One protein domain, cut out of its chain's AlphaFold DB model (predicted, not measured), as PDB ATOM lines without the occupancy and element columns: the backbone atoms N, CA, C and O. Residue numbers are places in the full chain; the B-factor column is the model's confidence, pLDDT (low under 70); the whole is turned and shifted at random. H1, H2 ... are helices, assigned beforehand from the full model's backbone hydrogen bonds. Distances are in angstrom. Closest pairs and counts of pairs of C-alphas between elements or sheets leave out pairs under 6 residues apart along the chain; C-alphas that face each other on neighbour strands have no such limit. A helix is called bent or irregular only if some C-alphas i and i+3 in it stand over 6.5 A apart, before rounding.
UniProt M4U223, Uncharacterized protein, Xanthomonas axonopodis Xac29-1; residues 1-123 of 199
ATOM      1  N   MET A   1       6.829 -51.384 232.869       48.44
ATOM      2  CA  MET A   1       5.409 -50.978 232.987       48.44
ATOM      3  C   MET A   1       4.835 -51.607 234.243       48.44
ATOM      4  O   MET A   1       5.298 -52.671 234.623       48.44
ATOM      5  N   ILE A   2       3.964 -50.893 234.952       74.56
ATOM      6  CA  ILE A   2       3.700 -51.103 236.381       74.56
ATOM      7  C   ILE A   2       3.037 -52.479 236.592       74.56
ATOM      8  O   ILE A   2       1.878 -52.661 236.225       74.56
ATOM      9  N   ALA A   3       3.772 -53.438 237.170       81.62
ATOM     10  CA  ALA A   3       3.301 -54.796 237.478       81.62
ATOM     11  C   ALA A   3       1.982 -54.792 238.272       81.62
ATOM     12  O   ALA A   3       1.161 -55.682 238.103       81.62
ATOM     13  N   LEU A   4       1.738 -53.737 239.058       78.19
ATOM     14  CA  LEU A   4       0.450 -53.406 239.667       78.19
ATOM     15  C   LEU A   4      -0.731 -53.502 238.691       78.19
ATOM     16  O   LEU A   4      -1.702 -54.183 238.993       78.19
ATOM     17  N   PHE A   5      -0.662 -52.831 237.537       80.81
ATOM     18  CA  PHE A   5      -1.766 -52.801 236.573       80.81
ATOM     19  C   PHE A   5      -1.961 -54.151 235.898       80.81
ATOM     20  O   PHE A   5      -3.096 -54.555 235.669       80.81
ATOM     21  N   GLN A   6      -0.874 -54.875 235.630       83.69
ATOM     22  CA  GLN A   6      -0.967 -56.238 235.113       83.69
ATOM     23  C   GLN A   6      -1.581 -57.183 236.156       83.69
ATOM     24  O   GLN A   6      -2.447 -57.977 235.814       83.69
ATOM     25  N   GLY A   7      -1.209 -57.048 237.433       82.75
ATOM     26  CA  GLY A   7      -1.759 -57.863 238.518       82.75
ATOM     27  C   GLY A   7      -3.226 -57.549 238.793       82.75
ATOM     28  O   GLY A   7      -4.029 -58.459 238.937       82.75
ATOM     29  N   LEU A   8      -3.608 -56.269 238.777       81.00
ATOM     30  CA  LEU A   8      -5.011 -55.845 238.828       81.00
ATOM     31  C   LEU A   8      -5.803 -56.364 237.623       81.00
ATOM     32  O   LEU A   8      -6.930 -56.820 237.788       81.00
ATOM     33  N   GLY A   9      -5.214 -56.329 236.426       83.25
ATOM     34  CA  GLY A   9      -5.806 -56.910 235.223       83.25
ATOM     35  C   GLY A   9      -6.062 -58.407 235.377       83.25
ATOM     36  O   GLY A   9      -7.146 -58.875 235.047       83.25
ATOM     37  N   LEU A  10      -5.110 -59.134 235.961       86.12
ATOM     38  CA  LEU A  10      -5.242 -60.556 236.258       86.12
ATOM     39  C   LEU A  10      -6.363 -60.831 237.274       86.12
ATOM     40  O   LEU A  10      -7.184 -61.712 237.055       86.12
ATOM     41  N   LEU A  11      -6.483 -60.020 238.330       83.31
ATOM     42  CA  LEU A  11      -7.599 -60.121 239.280       83.31
ATOM     43  C   LEU A  11      -8.961 -59.840 238.632       83.31
ATOM     44  O   LEU A  11      -9.967 -60.453 238.991       83.31
ATOM     45  N   LEU A  12      -9.019 -58.893 237.692       83.12
ATOM     46  CA  LEU A  12     -10.239 -58.608 236.937       83.12
ATOM     47  C   LEU A  12     -10.601 -59.765 236.003       83.12
ATOM     48  O   LEU A  12     -11.780 -60.091 235.886       83.12
ATOM     49  N   GLN A  13      -9.604 -60.394 235.380       85.88
ATOM     50  CA  GLN A  13      -9.789 -61.591 234.563       85.88
ATOM     51  C   GLN A  13     -10.273 -62.775 235.404       85.88
ATOM     52  O   GLN A  13     -11.247 -63.407 235.013       85.88
ATOM     53  N   ASP A  14      -9.690 -63.011 236.582       85.69
ATOM     54  CA  ASP A  14     -10.143 -64.053 237.515       85.69
ATOM     55  C   ASP A  14     -11.606 -63.828 237.932       85.69
ATOM     56  O   ASP A  14     -12.426 -64.745 237.943       85.69
ATOM     57  N   ASN A  15     -11.985 -62.578 238.211       84.25
ATOM     58  CA  ASN A  15     -13.368 -62.245 238.547       84.25
ATOM     59  C   ASN A  15     -14.325 -62.401 237.350       84.25
ATOM     60  O   ASN A  15     -15.482 -62.779 237.525       84.25
ATOM     61  N   ALA A  16     -13.866 -62.102 236.132       85.19
ATOM     62  CA  ALA A  16     -14.641 -62.344 234.919       85.19
ATOM     63  C   ALA A  16     -14.821 -63.848 234.667       85.19
ATOM     64  O   ALA A  16     -15.920 -64.271 234.318       85.19
ATOM     65  N   LEU A  17     -13.784 -64.650 234.920       87.56
ATOM     66  CA  LEU A  17     -13.813 -66.102 234.802       87.56
ATOM     67  C   LEU A  17     -14.874 -66.714 235.721       87.56
ATOM     68  O   LEU A  17     -15.673 -67.523 235.266       87.56
ATOM     69  N   HIS A  18     -14.979 -66.254 236.971       82.94
ATOM     70  CA  HIS A  18     -16.010 -66.726 237.903       82.94
ATOM     71  C   HIS A  18     -17.458 -66.447 237.464       82.94
ATOM     72  O   HIS A  18     -18.386 -67.023 238.030       82.94
ATOM     73  N   ARG A  19     -17.673 -65.574 236.472       84.81
ATOM     74  CA  ARG A  19     -19.001 -65.304 235.895       84.81
ATOM     75  C   ARG A  19     -19.343 -66.214 234.716       84.81
ATOM     76  O   ARG A  19     -20.495 -66.218 234.292       84.81
ATOM     77  N   LEU A  20     -18.364 -66.934 234.171       88.44
ATOM     78  CA  LEU A  20     -18.565 -67.855 233.056       88.44
ATOM     79  C   LEU A  20     -19.165 -69.185 233.538       88.44
ATOM     80  O   LEU A  20     -19.083 -69.504 234.728       88.44
ATOM     81  N   PRO A  21     -19.766 -69.987 232.640       91.00
ATOM     82  CA  PRO A  21     -20.192 -71.344 232.959       91.00
ATOM     83  C   PRO A  21     -19.045 -72.176 233.541       91.00
ATOM     84  O   PRO A  21     -17.891 -72.036 233.138       91.00
ATOM     85  N   PHE A  22     -19.363 -73.071 234.476       89.06
ATOM     86  CA  PHE A  22     -18.356 -73.859 235.191       89.06
ATOM     87  C   PHE A  22     -17.448 -74.674 234.252       89.06
ATOM     88  O   PHE A  22     -16.240 -74.729 234.470       89.06
ATOM     89  N   ASP A  23     -17.988 -75.219 233.159       88.88
ATOM     90  CA  ASP A  23     -17.204 -75.966 232.168       88.88
ATOM     91  C   ASP A  23     -16.111 -75.108 231.502       88.88
ATOM     92  O   ASP A  23     -15.008 -75.591 231.236       88.88
ATOM     93  N   GLU A  24     -16.382 -73.818 231.280       89.50
ATOM     94  CA  GLU A  24     -15.404 -72.874 230.731       89.50
ATOM     95  C   GLU A  24     -14.336 -72.509 231.768       89.50
ATOM     96  O   GLU A  24     -13.152 -72.424 231.431       89.50
ATOM     97  N   GLN A  25     -14.728 -72.360 233.039       89.00
ATOM     98  CA  GLN A  25     -13.788 -72.135 234.145       89.00
ATOM     99  C   GLN A  25     -12.805 -73.303 234.269       89.00
ATOM    100  O   GLN A  25     -11.589 -73.113 234.331       89.00
ATOM    101  N   VAL A  26     -13.331 -74.525 234.231       90.31
ATOM    102  CA  VAL A  26     -12.551 -75.763 234.265       90.31
ATOM    103  C   VAL A  26     -11.581 -75.837 233.092       90.31
ATOM    104  O   VAL A  26     -10.404 -76.147 233.292       90.31
ATOM    105  N   ALA A  27     -12.059 -75.575 231.872       90.69
ATOM    106  CA  ALA A  27     -11.225 -75.627 230.677       90.69
ATOM    107  C   ALA A  27     -10.076 -74.612 230.762       90.69
ATOM    108  O   ALA A  27      -8.926 -74.967 230.505       90.69
ATOM    109  N   HIS A  28     -10.370 -73.392 231.220       90.44
ATOM    110  CA  HIS A  28      -9.370 -72.349 231.421       90.44
ATOM    111  C   HIS A  28      -8.242 -72.804 232.355       90.44
ATOM    112  O   HIS A  28      -7.067 -72.698 232.006       90.44
ATOM    113  N   TRP A  29      -8.580 -73.347 233.527       89.00
ATOM    114  CA  TRP A  29      -7.579 -73.804 234.495       89.00
ATOM    115  C   TRP A  29      -6.839 -75.064 234.047       89.00
ATOM    116  O   TRP A  29      -5.640 -75.198 234.302       89.00
ATOM    117  N   ARG A  30      -7.518 -75.969 233.335       89.94
ATOM    118  CA  ARG A  30      -6.902 -77.179 232.776       89.94
ATOM    119  C   ARG A  30      -5.800 -76.863 231.769       89.94
ATOM    120  O   ARG A  30      -4.805 -77.585 231.696       89.94
ATOM    121  N   ASP A  31      -5.996 -75.829 230.960       90.81
ATOM    122  CA  ASP A  31      -5.106 -75.536 229.836       90.81
ATOM    123  C   ASP A  31      -3.899 -74.671 230.224       90.81
ATOM    124  O   ASP A  31      -2.956 -74.558 229.441       90.81
ATOM    125  N   LYS A  32      -3.867 -74.145 231.455       91.06
ATOM    126  CA  LYS A  32      -2.689 -73.460 231.998       91.06
ATOM    127  C   LYS A  32      -1.526 -74.419 232.231       91.06
ATOM    128  O   LYS A  32      -1.697 -75.531 232.728       91.06
ATOM    129  N   THR A  33      -0.325 -73.934 231.932       90.44
ATOM    130  CA  THR A  33       0.949 -74.622 232.195       90.44
ATOM    131  C   THR A  33       1.568 -74.178 233.522       90.44
ATOM    132  O   THR A  33       1.254 -73.099 234.025       90.44
ATOM    133  N   ASP A  34       2.492 -74.974 234.074       88.06
ATOM    134  CA  ASP A  34       3.223 -74.595 235.295       88.06
ATOM    135  C   ASP A  34       4.009 -73.289 235.124       88.06
ATOM    136  O   ASP A  34       3.972 -72.435 236.004       88.06
ATOM    137  N   ALA A  35       4.647 -73.089 233.966       87.81
ATOM    138  CA  ALA A  35       5.396 -71.867 233.681       87.81
ATOM    139  C   ALA A  35       4.500 -70.617 233.711       87.81
ATOM    140  O   ALA A  35       4.876 -69.608 234.302       87.81
ATOM    141  N   GLN A  36       3.297 -70.699 233.131       88.62
ATOM    142  CA  GLN A  36       2.330 -69.599 233.159       88.62
ATOM    143  C   GLN A  36       1.837 -69.314 234.579       88.62
ATOM    144  O   GLN A  36       1.770 -68.161 234.989       88.62
ATOM    145  N   LEU A  37       1.512 -70.352 235.352       88.62
ATOM    146  CA  LEU A  37       1.035 -70.190 236.727       88.62
ATOM    147  C   LEU A  37       2.104 -69.585 237.641       88.62
ATOM    148  O   LEU A  37       1.795 -68.711 238.452       88.62
ATOM    149  N   ASP A  38       3.354 -70.019 237.493       88.44
ATOM    150  CA  ASP A  38       4.472 -69.501 238.275       88.44
ATOM    151  C   ASP A  38       4.804 -68.046 237.871       88.44
ATOM    152  O   ASP A  38       5.082 -67.211 238.739       88.44
ATOM    153  N   GLU A  39       4.688 -67.696 236.582       89.19
ATOM    154  CA  GLU A  39       4.792 -66.312 236.101       89.19
ATOM    155  C   GLU A  39       3.686 -65.431 236.700       89.19
ATOM    156  O   GLU A  39       3.990 -64.399 237.306       89.19
ATOM    157  N   GLU A  40       2.421 -65.857 236.621       89.38
ATOM    158  CA  GLU A  40       1.277 -65.143 237.200       89.38
ATOM    159  C   GLU A  40       1.437 -64.945 238.711       89.38
ATOM    160  O   GLU A  40       1.202 -63.852 239.227       89.38
ATOM    161  N   LEU A  41       1.900 -65.969 239.432       87.62
ATOM    162  CA  LEU A  41       2.150 -65.891 240.871       87.62
ATOM    163  C   LEU A  41       3.275 -64.897 241.201       87.62
ATOM    164  O   LEU A  41       3.158 -64.104 242.142       87.62
ATOM    165  N   SER A  42       4.356 -64.897 240.416       87.50
ATOM    166  CA  SER A  42       5.455 -63.939 240.576       87.50
ATOM    167  C   SER A  42       4.995 -62.499 240.320       87.50
ATOM    168  O   SER A  42       5.320 -61.588 241.089       87.50
ATOM    169  N   LEU A  43       4.155 -62.309 239.301       88.44
ATOM    170  CA  LEU A  43       3.577 -61.029 238.928       88.44
ATOM    171  C   LEU A  43       2.639 -60.519 240.020       88.44
ATOM    172  O   LEU A  43       2.790 -59.377 240.459       88.44
ATOM    173  N   LEU A  44       1.741 -61.369 240.530       86.81
ATOM    174  CA  LEU A  44       0.863 -61.036 241.651       86.81
ATOM    175  C   LEU A  44       1.675 -60.611 242.883       86.81
ATOM    176  O   LEU A  44       1.321 -59.640 243.554       86.81
ATOM    177  N   LYS A  45       2.801 -61.282 243.172       85.50
ATOM    178  CA  LYS A  45       3.682 -60.954 244.311       85.50
ATOM    179  C   LYS A  45       4.276 -59.555 244.191       85.50
ATOM    180  O   LYS A  45       4.269 -58.791 245.162       85.50
ATOM    181  N   VAL A  46       4.767 -59.197 243.004       86.31
ATOM    182  CA  VAL A  46       5.301 -57.854 242.736       86.31
ATOM    183  C   VAL A  46       4.179 -56.813 242.751       86.31
ATOM    184  O   VAL A  46       4.338 -55.754 243.361       86.31
ATOM    185  N   ALA A  47       3.035 -57.122 242.142       84.06
ATOM    186  CA  ALA A  47       1.879 -56.240 242.070       84.06
ATOM    187  C   ALA A  47       1.316 -55.912 243.460       84.06
ATOM    188  O   ALA A  47       1.113 -54.739 243.768       84.06
ATOM    189  N   LYS A  48       1.177 -56.908 244.345       81.62
ATOM    190  CA  LYS A  48       0.780 -56.709 245.747       81.62
ATOM    191  C   LYS A  48       1.745 -55.780 246.483       81.62
ATOM    192  O   LYS A  48       1.311 -54.864 247.173       81.62
ATOM    193  N   LYS A  49       3.060 -55.969 246.318       81.06
ATOM    194  CA  LYS A  49       4.061 -55.087 246.943       81.06
ATOM    195  C   LYS A  49       3.926 -53.646 246.443       81.06
ATOM    196  O   LYS A  49       3.968 -52.717 247.244       81.06
ATOM    197  N   GLN A  50       3.747 -53.460 245.136       81.88
ATOM    198  CA  GLN A  50       3.522 -52.138 244.550       81.88
ATOM    199  C   GLN A  50       2.214 -51.512 245.039       81.88
ATOM    200  O   GLN A  50       2.190 -50.313 245.289       81.88
ATOM    201  N   TRP A  51       1.164 -52.313 245.232       81.56
ATOM    202  CA  TRP A  51      -0.128 -51.859 245.745       81.56
ATOM    203  C   TRP A  51      -0.007 -51.331 247.167       81.56
ATOM    204  O   TRP A  51      -0.443 -50.217 247.440       81.56
ATOM    205  N   VAL A  52       0.671 -52.074 248.043       77.88
ATOM    206  CA  VAL A  52       0.920 -51.640 249.423       77.88
ATOM    207  C   VAL A  52       1.722 -50.337 249.448       77.88
ATOM    208  O   VAL A  52       1.333 -49.395 250.131       77.88
ATOM    209  N   ILE A  53       2.798 -50.237 248.661       78.88
ATOM    210  CA  ILE A  53       3.616 -49.014 248.593       78.88
ATOM    211  C   ILE A  53       2.797 -47.829 248.064       78.88
ATOM    212  O   ILE A  53       2.826 -46.751 248.656       78.88
ATOM    213  N   ALA A  54       2.053 -48.019 246.971       78.31
ATOM    214  CA  ALA A  54       1.220 -46.976 246.379       78.31
ATOM    215  C   ALA A  54       0.113 -46.517 247.340       78.31
ATOM    216  O   ALA A  54      -0.135 -45.319 247.449       78.31
ATOM    217  N   SER A  55      -0.497 -47.453 248.071       75.44
ATOM    218  CA  SER A  55      -1.505 -47.176 249.096       75.44
ATOM    219  C   SER A  55      -0.912 -46.342 250.234       75.44
ATOM    220  O   SER A  55      -1.440 -45.280 250.551       75.44
ATOM    221  N   ILE A  56       0.252 -46.732 250.771       78.38
ATOM    222  CA  ILE A  56       0.953 -45.964 251.815       78.38
ATOM    223  C   ILE A  56       1.251 -44.538 251.339       78.38
ATOM    224  O   ILE A  56       0.952 -43.585 252.055       78.38
ATOM    225  N   ILE A  57       1.809 -44.371 250.138       81.50
ATOM    226  CA  ILE A  57       2.142 -43.045 249.595       81.50
ATOM    227  C   ILE A  57       0.879 -42.204 249.384       81.50
ATOM    228  O   ILE A  57       0.855 -41.038 249.776       81.50
ATOM    229  N   GLY A  58      -0.171 -42.783 248.794       80.50
ATOM    230  CA  GLY A  58      -1.438 -42.092 248.552       80.50
ATOM    231  C   GLY A  58      -2.079 -41.606 249.849       80.50
ATOM    232  O   GLY A  58      -2.502 -40.452 249.945       80.50
ATOM    233  N   TRP A  59      -2.064 -42.450 250.878       77.19
ATOM    234  CA  TRP A  59      -2.593 -42.090 252.183       77.19
ATOM    235  C   TRP A  59      -1.739 -41.034 252.895       77.19
ATOM    236  O   TRP A  59      -2.273 -40.037 253.378       77.19
ATOM    237  N   GLN A  60      -0.411 -41.157 252.876       80.75
ATOM    238  CA  GLN A  60       0.476 -40.120 253.417       80.75
ATOM    239  C   GLN A  60       0.272 -38.767 252.720       80.75
ATOM    240  O   GLN A  60       0.194 -37.738 253.389       80.75
ATOM    241  N   ALA A  61       0.101 -38.752 251.396       84.88
ATOM    242  CA  ALA A  61      -0.179 -37.526 250.654       84.88
ATOM    243  C   ALA A  61      -1.496 -36.868 251.103       84.88
ATOM    244  O   ALA A  61      -1.516 -35.672 251.390       84.88
ATOM    245  N   ILE A  62      -2.579 -37.642 251.237       82.44
ATOM    246  CA  ILE A  62      -3.873 -37.137 251.725       82.44
ATOM    247  C   ILE A  62      -3.747 -36.607 253.161       82.44
ATOM    248  O   ILE A  62      -4.249 -35.521 253.460       82.44
ATOM    249  N   SER A  63      -3.035 -37.326 254.035       81.69
ATOM    250  CA  SER A  63      -2.782 -36.891 255.413       81.69
ATOM    251  C   SER A  63      -2.047 -35.552 255.462       81.69
ATOM    252  O   SER A  63      -2.412 -34.697 256.269       81.69
ATOM    253  N   LEU A  64      -1.032 -35.360 254.616       84.62
ATOM    254  CA  LEU A  64      -0.259 -34.122 254.556       84.62
ATOM    255  C   LEU A  64      -1.078 -32.960 253.984       84.62
ATOM    256  O   LEU A  64      -0.962 -31.841 254.477       84.62
ATOM    257  N   ILE A  65      -1.942 -33.217 252.999       86.31
ATOM    258  CA  ILE A  65      -2.862 -32.206 252.456       86.31
ATOM    259  C   ILE A  65      -3.833 -31.730 253.544       86.31
ATOM    260  O   ILE A  65      -3.962 -30.527 253.765       86.31
ATOM    261  N   LEU A  66      -4.470 -32.657 254.269       82.38
ATOM    262  CA  LEU A  66      -5.357 -32.333 255.394       82.38
ATOM    263  C   LEU A  66      -4.627 -31.550 256.489       82.38
ATOM    264  O   LEU A  66      -5.144 -30.549 256.985       82.38
ATOM    265  N   LEU A  67      -3.407 -31.971 256.829       84.25
ATOM    266  CA  LEU A  67      -2.571 -31.266 257.795       84.25
ATOM    267  C   LEU A  67      -2.262 -29.835 257.338       84.25
ATOM    268  O   LEU A  67      -2.332 -28.904 258.142       84.25
ATOM    269  N   GLY A  68      -1.962 -29.650 256.052       83.75
ATOM    270  CA  GLY A  68      -1.742 -28.341 255.448       83.75
ATOM    271  C   GLY A  68      -2.966 -27.431 255.567       83.75
ATOM    272  O   GLY A  68      -2.827 -26.277 255.966       83.75
ATOM    273  N   VAL A  69      -4.167 -27.961 255.313       84.88
ATOM    274  CA  VAL A  69      -5.432 -27.217 255.464       84.88
ATOM    275  C   VAL A  69      -5.672 -26.808 256.919       84.88
ATOM    276  O   VAL A  69      -5.974 -25.645 257.186       84.88
ATOM    277  N   ILE A  70      -5.494 -27.731 257.869       81.50
ATOM    278  CA  ILE A  70      -5.674 -27.460 259.306       81.50
ATOM    279  C   ILE A  70      -4.679 -26.398 259.780       81.50
ATOM    280  O   ILE A  70      -5.054 -25.444 260.462       81.50
ATOM    281  N   THR A  71      -3.415 -26.531 259.376       81.06
ATOM    282  CA  THR A  71      -2.358 -25.573 259.722       81.06
ATOM    283  C   THR A  71      -2.662 -24.194 259.140       81.06
ATOM    284  O   THR A  71      -2.524 -23.196 259.844       81.06
ATOM    285  N   HIS A  72      -3.137 -24.126 257.893       81.31
ATOM    286  CA  HIS A  72      -3.529 -22.871 257.257       81.31
ATOM    287  C   HIS A  72      -4.667 -22.169 258.013       81.31
ATOM    288  O   HIS A  72      -4.551 -20.982 258.310       81.31
ATOM    289  N   GLN A  73      -5.721 -22.897 258.399       79.81
ATOM    290  CA  GLN A  73      -6.835 -22.332 259.171       79.81
ATOM    291  C   GLN A  73      -6.405 -21.840 260.560       79.81
ATOM    292  O   GLN A  73      -6.841 -20.780 261.004       79.81
ATOM    293  N   LEU A  74      -5.521 -22.575 261.240       76.12
ATOM    294  CA  LEU A  74      -5.006 -22.198 262.563       76.12
ATOM    295  C   LEU A  74      -4.143 -20.929 262.538       76.12
ATOM    296  O   LEU A  74      -4.062 -20.229 263.547       76.12
ATOM    297  N   TRP A  75      -3.499 -20.641 261.406       77.12
ATOM    298  CA  TRP A  75      -2.576 -19.515 261.246       77.12
ATOM    299  C   TRP A  75      -3.198 -18.294 260.559       77.12
ATOM    300  O   TRP A  75      -2.576 -17.236 260.499       77.12
ATOM    301  N   GLN A  76      -4.424 -18.423 260.047       69.81
ATOM    302  CA  GLN A  76      -5.071 -17.409 259.213       69.81
ATOM    303  C   GLN A  76      -5.268 -16.062 259.931       69.81
ATOM    304  O   GLN A  76      -5.268 -15.021 259.279       69.81
ATOM    305  N   ASN A  77      -5.397 -16.075 261.262       67.81
ATOM    306  CA  ASN A  77      -5.752 -14.893 262.052       67.81
ATOM    307  C   ASN A  77      -4.644 -14.396 262.994       67.81
ATOM    308  O   ASN A  77      -4.786 -13.313 263.554       67.81
ATOM    309  N   ASP A  78      -3.569 -15.165 263.202       66.44
ATOM    310  CA  ASP A  78      -2.514 -14.815 264.157       66.44
ATOM    311  C   ASP A  78      -1.267 -15.693 263.953       66.44
ATOM    312  O   ASP A  78      -1.375 -16.920 263.916       66.44
ATOM    313  N   TYR A  79      -0.080 -15.082 263.856       65.44
ATOM    314  CA  TYR A  79       1.167 -15.771 263.502       65.44
ATOM    315  C   TYR A  79       1.968 -16.313 264.700       65.44
ATOM    316  O   TYR A  79       3.085 -16.806 264.528       65.44
ATOM    317  N   HIS A  80       1.428 -16.244 265.920       73.81
ATOM    318  CA  HIS A  80       2.135 -16.715 267.109       73.81
ATOM    319  C   HIS A  80       2.129 -18.245 267.264       73.81
ATOM    320  O   HIS A  80       1.089 -18.910 267.323       73.81
ATOM    321  N   LEU A  81       3.329 -18.812 267.404       69.56
ATOM    322  CA  LEU A  81       3.543 -20.236 267.645       69.56
ATOM    323  C   LEU A  81       3.294 -20.539 269.130       69.56
ATOM    324  O   LEU A  81       4.164 -20.362 269.977       69.56
ATOM    325  N   THR A  82       2.070 -20.950 269.459       78.44
ATOM    326  CA  THR A  82       1.677 -21.345 270.819       78.44
ATOM    327  C   THR A  82       1.741 -22.862 270.983       78.44
ATOM    328  O   THR A  82       1.419 -23.615 270.063       78.44
ATOM    329  N   PHE A  83       2.135 -23.324 272.175       76.31
ATOM    330  CA  PHE A  83       2.216 -24.755 272.497       76.31
ATOM    331  C   PHE A  83       0.889 -25.487 272.233       76.31
ATOM    332  O   PHE A  83       0.888 -26.590 271.694       76.31
ATOM    333  N   SER A  84      -0.248 -24.842 272.512       79.12
ATOM    334  CA  SER A  84      -1.582 -25.386 272.232       79.12
ATOM    335  C   SER A  84      -1.816 -25.665 270.744       79.12
ATOM    336  O   SER A  84      -2.350 -26.718 270.410       79.12
ATOM    337  N   ARG A  85      -1.374 -24.783 269.835       78.25
ATOM    338  CA  ARG A  85      -1.496 -24.994 268.382       78.25
ATOM    339  C   ARG A  85      -0.649 -26.169 267.909       78.25
ATOM    340  O   ARG A  85      -1.124 -26.966 267.109       78.25
ATOM    341  N   VAL A  86       0.567 -26.315 268.438       80.50
ATOM    342  CA  VAL A  86       1.433 -27.466 268.131       80.50
ATOM    343  C   VAL A  86       0.763 -28.766 268.574       80.50
ATOM    344  O   VAL A  86       0.665 -29.699 267.779       80.50
ATOM    345  N   VAL A  87       0.230 -28.807 269.799       84.19
ATOM    346  CA  VAL A  87      -0.507 -29.974 270.305       84.19
ATOM    347  C   VAL A  87      -1.700 -30.294 269.405       84.19
ATOM    348  O   VAL A  87      -1.817 -31.437 268.985       84.19
ATOM    349  N   ILE A  88      -2.516 -29.302 269.029       81.19
ATOM    350  CA  ILE A  88      -3.680 -29.494 268.146       81.19
ATOM    351  C   ILE A  88      -3.268 -30.063 266.782       81.19
ATOM    352  O   ILE A  88      -3.924 -30.977 266.283       81.19
ATOM    353  N   ILE A  89      -2.190 -29.558 266.175       82.56
ATOM    354  CA  ILE A  89      -1.684 -30.038 264.879       82.56
ATOM    355  C   ILE A  89      -1.248 -31.503 264.992       82.56
ATOM    356  O   ILE A  89      -1.680 -32.329 264.189       82.56
ATOM    357  N   PHE A  90      -0.458 -31.852 266.013       83.00
ATOM    358  CA  PHE A  90       0.005 -33.227 266.221       83.00
ATOM    359  C   PHE A  90      -1.132 -34.191 266.572       83.00
ATOM    360  O   PHE A  90      -1.182 -35.288 266.019       83.00
ATOM    361  N   THR A  91      -2.073 -33.803 267.440       83.94
ATOM    362  CA  THR A  91      -3.216 -34.660 267.797       83.94
ATOM    363  C   THR A  91      -4.171 -34.841 266.625       83.94
ATOM    364  O   THR A  91      -4.690 -35.939 266.427       83.94
ATOM    365  N   SER A  92      -4.373 -33.799 265.813       80.94
ATOM    366  CA  SER A  92      -5.182 -33.886 264.593       80.94
ATOM    367  C   SER A  92      -4.504 -34.768 263.551       80.94
ATOM    368  O   SER A  92      -5.158 -35.623 262.965       80.94
ATOM    369  N   TRP A  93      -3.189 -34.635 263.372       83.06
ATOM    370  CA  TRP A  93      -2.415 -35.490 262.474       83.06
ATOM    371  C   TRP A  93      -2.457 -36.962 262.894       83.06
ATOM    372  O   TRP A  93      -2.779 -37.821 262.076       83.06
ATOM    373  N   ALA A  94      -2.222 -37.254 264.177       84.31
ATOM    374  CA  ALA A  94      -2.317 -38.607 264.718       84.31
ATOM    375  C   ALA A  94      -3.734 -39.187 264.566       84.31
ATOM    376  O   ALA A  94      -3.884 -40.348 264.195       84.31
ATOM    377  N   SER A  95      -4.775 -38.372 264.778       84.38
ATOM    378  CA  SER A  95      -6.171 -38.789 264.592       84.38
ATOM    379  C   SER A  95      -6.503 -39.060 263.122       84.38
ATOM    380  O   SER A  95      -7.156 -40.054 262.819       84.38
ATOM    381  N   ILE A  96      -6.016 -38.224 262.197       82.62
ATOM    382  CA  ILE A  96      -6.167 -38.432 260.748       82.62
ATOM    383  C   ILE A  96      -5.479 -39.727 260.332       82.62
ATOM    384  O   ILE A  96      -6.099 -40.543 259.656       82.62
ATOM    385  N   LEU A  97      -4.234 -39.946 260.766       83.56
ATOM    386  CA  LEU A  97      -3.507 -41.182 260.489       83.56
ATOM    387  C   LEU A  97      -4.215 -42.405 261.073       83.56
ATOM    388  O   LEU A  97      -4.260 -43.435 260.412       83.56
ATOM    389  N   PHE A  98      -4.802 -42.296 262.268       83.19
ATOM    390  CA  PHE A  98      -5.545 -43.388 262.893       83.19
ATOM    391  C   PHE A  98      -6.821 -43.741 262.118       83.19
ATOM    392  O   PHE A  98      -7.037 -44.905 261.791       83.19
ATOM    393  N   VAL A  99      -7.642 -42.747 261.768       81.38
ATOM    394  CA  VAL A  99      -8.868 -42.957 260.975       81.38
ATOM    395  C   VAL A  99      -8.530 -43.503 259.588       81.38
ATOM    396  O   VAL A  99      -9.181 -44.420 259.097       81.38
ATOM    397  N   MET A 100      -7.486 -42.968 258.965       75.69
ATOM    398  CA  MET A 100      -7.004 -43.403 257.661       75.69
ATOM    399  C   MET A 100      -6.444 -44.825 257.694       75.69
ATOM    400  O   MET A 100      -6.747 -45.607 256.800       75.69
ATOM    401  N   TRP A 101      -5.681 -45.180 258.731       81.06
ATOM    402  CA  TRP A 101      -5.221 -46.547 258.957       81.06
ATOM    403  C   TRP A 101      -6.402 -47.501 259.141       81.06
ATOM    404  O   TRP A 101      -6.438 -48.536 258.489       81.06
ATOM    405  N   TYR A 102      -7.403 -47.122 259.939       77.75
ATOM    406  CA  TYR A 102      -8.596 -47.937 260.168       77.75
ATOM    407  C   TYR A 102      -9.411 -48.170 258.886       77.75
ATOM    408  O   TYR A 102      -9.816 -49.293 258.599       77.75
ATOM    409  N   ILE A 103      -9.623 -47.127 258.073       71.50
ATOM    410  CA  ILE A 103     -10.318 -47.256 256.782       71.50
ATOM    411  C   ILE A 103      -9.494 -48.101 255.805       71.50
ATOM    412  O   ILE A 103     -10.060 -48.928 255.093       71.50
ATOM    413  N   ALA A 104      -8.172 -47.915 255.768       69.25
ATOM    414  CA  ALA A 104      -7.286 -48.700 254.919       69.25
ATOM    415  C   ALA A 104      -7.279 -50.180 255.321       69.25
ATOM    416  O   ALA A 104      -7.394 -51.026 254.444       69.25
ATOM    417  N   ASP A 105      -7.205 -50.487 256.618       72.38
ATOM    418  CA  ASP A 105      -7.260 -51.853 257.146       72.38
ATOM    419  C   ASP A 105      -8.604 -52.516 256.827       72.38
ATOM    420  O   ASP A 105      -8.633 -53.621 256.290       72.38
ATOM    421  N   LEU A 106      -9.719 -51.803 257.022       67.12
ATOM    422  CA  LEU A 106     -11.053 -52.298 256.678       67.12
ATOM    423  C   LEU A 106     -11.204 -52.555 255.170       67.12
ATOM    424  O   LEU A 106     -11.793 -53.559 254.765       67.12
ATOM    425  N   PHE A 107     -10.682 -51.664 254.323       61.97
ATOM    426  CA  PHE A 107     -10.745 -51.806 252.865       61.97
ATOM    427  C   PHE A 107      -9.825 -52.923 252.357       61.97
ATOM    428  O   PHE A 107     -10.183 -53.653 251.427       61.97
ATOM    429  N   ASP A 108      -8.658 -53.096 252.981       64.06
ATOM    430  CA  ASP A 108      -7.747 -54.190 252.661       64.06
ATOM    431  C   ASP A 108      -8.361 -55.528 253.094       64.06
ATOM    432  O   ASP A 108      -8.452 -56.428 252.264       64.06
ATOM    433  N   HIS A 109      -8.919 -55.637 254.306       60.00
ATOM    434  CA  HIS A 109      -9.602 -56.850 254.778       60.00
ATOM    435  C   HIS A 109     -10.808 -57.249 253.915       60.00
ATOM    436  O   HIS A 109     -11.019 -58.434 253.684       60.00
ATOM    437  N   SER A 110     -11.602 -56.281 253.445       53.97
ATOM    438  CA  SER A 110     -12.895 -56.559 252.797       53.97
ATOM    439  C   SER A 110     -12.871 -56.600 251.266       53.97
ATOM    440  O   SER A 110     -13.694 -57.286 250.665       53.97
ATOM    441  N   ALA A 111     -11.976 -55.863 250.601       54.84
ATOM    442  CA  ALA A 111     -12.055 -55.681 249.147       54.84
ATOM    443  C   ALA A 111     -10.756 -56.002 248.399       54.84
ATOM    444  O   ALA A 111     -10.813 -56.480 247.262       54.84
ATOM    445  N   GLY A 112      -9.595 -55.744 249.006       64.62
ATOM    446  CA  GLY A 112      -8.289 -55.924 248.369       64.62
ATOM    447  C   GLY A 112      -7.656 -57.275 248.683       64.62
ATOM    448  O   GLY A 112      -7.436 -58.097 247.792       64.62
ATOM    449  N   PHE A 113      -7.353 -57.504 249.956       65.75
ATOM    450  CA  PHE A 113      -6.514 -58.598 250.425       65.75
ATOM    451  C   PHE A 113      -7.126 -59.971 250.178       65.75
ATOM    452  O   PHE A 113      -6.410 -60.861 249.732       65.75
ATOM    453  N   GLU A 114      -8.435 -60.135 250.380       73.31
ATOM    454  CA  GLU A 114      -9.118 -61.406 250.116       73.31
ATOM    455  C   GLU A 114      -9.019 -61.802 248.636       73.31
ATOM    456  O   GLU A 114      -8.747 -62.956 248.316       73.31
ATOM    457  N   ARG A 115      -9.146 -60.840 247.712       75.88
ATOM    458  CA  ARG A 115      -9.033 -61.100 246.266       75.88
ATOM    459  C   ARG A 115      -7.610 -61.445 245.864       75.88
ATOM    460  O   ARG A 115      -7.407 -62.392 245.110       75.88
ATOM    461  N   TRP A 116      -6.632 -60.712 246.397       77.12
ATOM    462  CA  TRP A 116      -5.222 -61.046 246.212       77.12
ATOM    463  C   TRP A 116      -4.924 -62.441 246.764       77.12
ATOM    464  O   TRP A 116      -4.358 -63.257 246.047       77.12
ATOM    465  N   LEU A 117      -5.329 -62.739 248.001       76.75
ATOM    466  CA  LEU A 117      -5.133 -64.043 248.636       76.75
ATOM    467  C   LEU A 117      -5.793 -65.168 247.852       76.75
ATOM    468  O   LEU A 117      -5.148 -66.179 247.613       76.75
ATOM    469  N   ARG A 118      -7.039 -64.993 247.412       81.88
ATOM    470  CA  ARG A 118      -7.745 -65.989 246.606       81.88
ATOM    471  C   ARG A 118      -7.010 -66.269 245.300       81.88
ATOM    472  O   ARG A 118      -6.820 -67.428 244.958       81.88
ATOM    473  N   ALA A 119      -6.534 -65.225 244.623       81.31
ATOM    474  CA  ALA A 119      -5.753 -65.358 243.396       81.31
ATOM    475  C   ALA A 119      -4.365 -65.987 243.617       81.31
ATOM    476  O   ALA A 119      -3.859 -66.674 242.730       81.31
ATOM    477  N   PHE A 120      -3.738 -65.767 244.780       81.69
ATOM    478  CA  PHE A 120      -2.512 -66.476 245.161       81.69
ATOM    479  C   PHE A 120      -2.788 -67.943 245.461       81.69
ATOM    480  O   PHE A 120      -2.081 -68.804 244.946       81.69
ATOM    481  N   ASN A 121      -3.811 -68.219 246.271       81.00
ATOM    482  CA  ASN A 121      -4.155 -69.565 246.700       81.00
ATOM    483  C   ASN A 121      -4.541 -70.423 245.499       81.00
ATOM    484  O   ASN A 121      -3.994 -71.508 245.367       81.00
ATOM    485  N   SER A 122      -5.353 -69.918 244.562       80.19
ATOM    486  CA  SER A 122      -5.742 -70.657 243.351       80.19
ATOM    487  C   SER A 122      -4.543 -71.152 242.525       80.19
ATOM    488  O   SER A 122      -4.584 -72.241 241.954       80.19
ATOM    489  N   ARG A 123      -3.441 -70.391 242.512       85.25
ATOM    490  CA  ARG A 123      -2.198 -70.693 241.774       85.25
ATOM    491  C   ARG A 123      -1.144 -71.418 242.613       85.25
ATOM    492  O   ARG A 123      -0.158 -71.931 242.070       85.25
TER     493      ARG A 123
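What this domain is: This is residues 1 to 123 of the 199 residues of an uncharacterized protein of Xanthomonas axonopodis Xac29-1 (UniProt M4U223). The model is a long, narrow helical hairpin, made of H3 running out and the bent helix H4 folding back along it, with H1 packed crosswise on H3 and on H4's second arm, H4b, in the half away from the hairpin's turn. The short helix H2 lies at that same end, and residues 76 to 84 at the hairpin's turn stick out at the other. The printed part has 123 residues with four named helices, in the order H1, H2, H3, H4, and no named strand; its class is all helix. It is extended, a rod of 70 by 26 by 18 A with a radius of gyration of the C-alphas of 21.7 A.

How they stand to each other: H1, residues 3 to 17, touches H3, residues 34 to 75, with residues 3 to 8 alone; the closest C-alphas, of Leu 4 and Ala 47, are 4.0 A apart. Their lines stand at a steep tilt of 66 degrees, opposite ways. H2, residues 22 to 31, is close to H1 but not clearly touching it, the closest C-alphas being those of Leu 17 and Gln 25, 6.1 A apart. H2 and H3 are apart. H4, residues 83 to 123, was assigned as one helix by its hydrogen bonds but is bent, with C-alphas 110 and 113 7.1 A apart. Its arms, H4a, residues 83 to 110, and H4b, residues 113 to 123, stand at 37 degrees, a tilt only just steep. H3 and H4a form a helical hairpin and touch at a shallow tilt of 27 degrees, opposite ways, closest at the C-alphas of Leu 67 and Trp 93, 6.3 A apart. H3 also touches H4b, at a shallow tilt of 11 degrees, opposite ways, with the C-alphas of Leu 37 and Arg 123 closest at 6.0 A. H4b touches H1 about perpendicular, at 77 degrees, with the C-alphas of Leu 11 and Ala 119 closest at 6.9 A. H1 and H4a are apart. Each O i to N i+4 pair is within hydrogen-bond range in H1, H2, H3 and H4a, and 6 of 7 are in H4b.

Where its parts are: H1 begins at C-alpha 3, (3.301, -54.796, 237.478), and is 20.7 A long. H2 is 14.4 A long. H3, the longest helix with 42 residues, runs 61.2 A to C-alpha 75 at (-2.576, -19.515, 261.246). H4a is 40.3 A long and H4b 15.5 A, ending at C-alpha 123, (-2.198, -70.693, 241.774).

The domain as a whole: The C-alphas farthest apart, those of Asp 23 and His 80, are 71.5 A from each other. The printed part has no cut and no long link. Residues 18 to 24, of which 22 to 24 belong to H2, and residues 76 to 84 stand free. The mean pLDDT of the printed part is 80.6; 15 residues are under 70, among them 76 to 79 and 106 to 113.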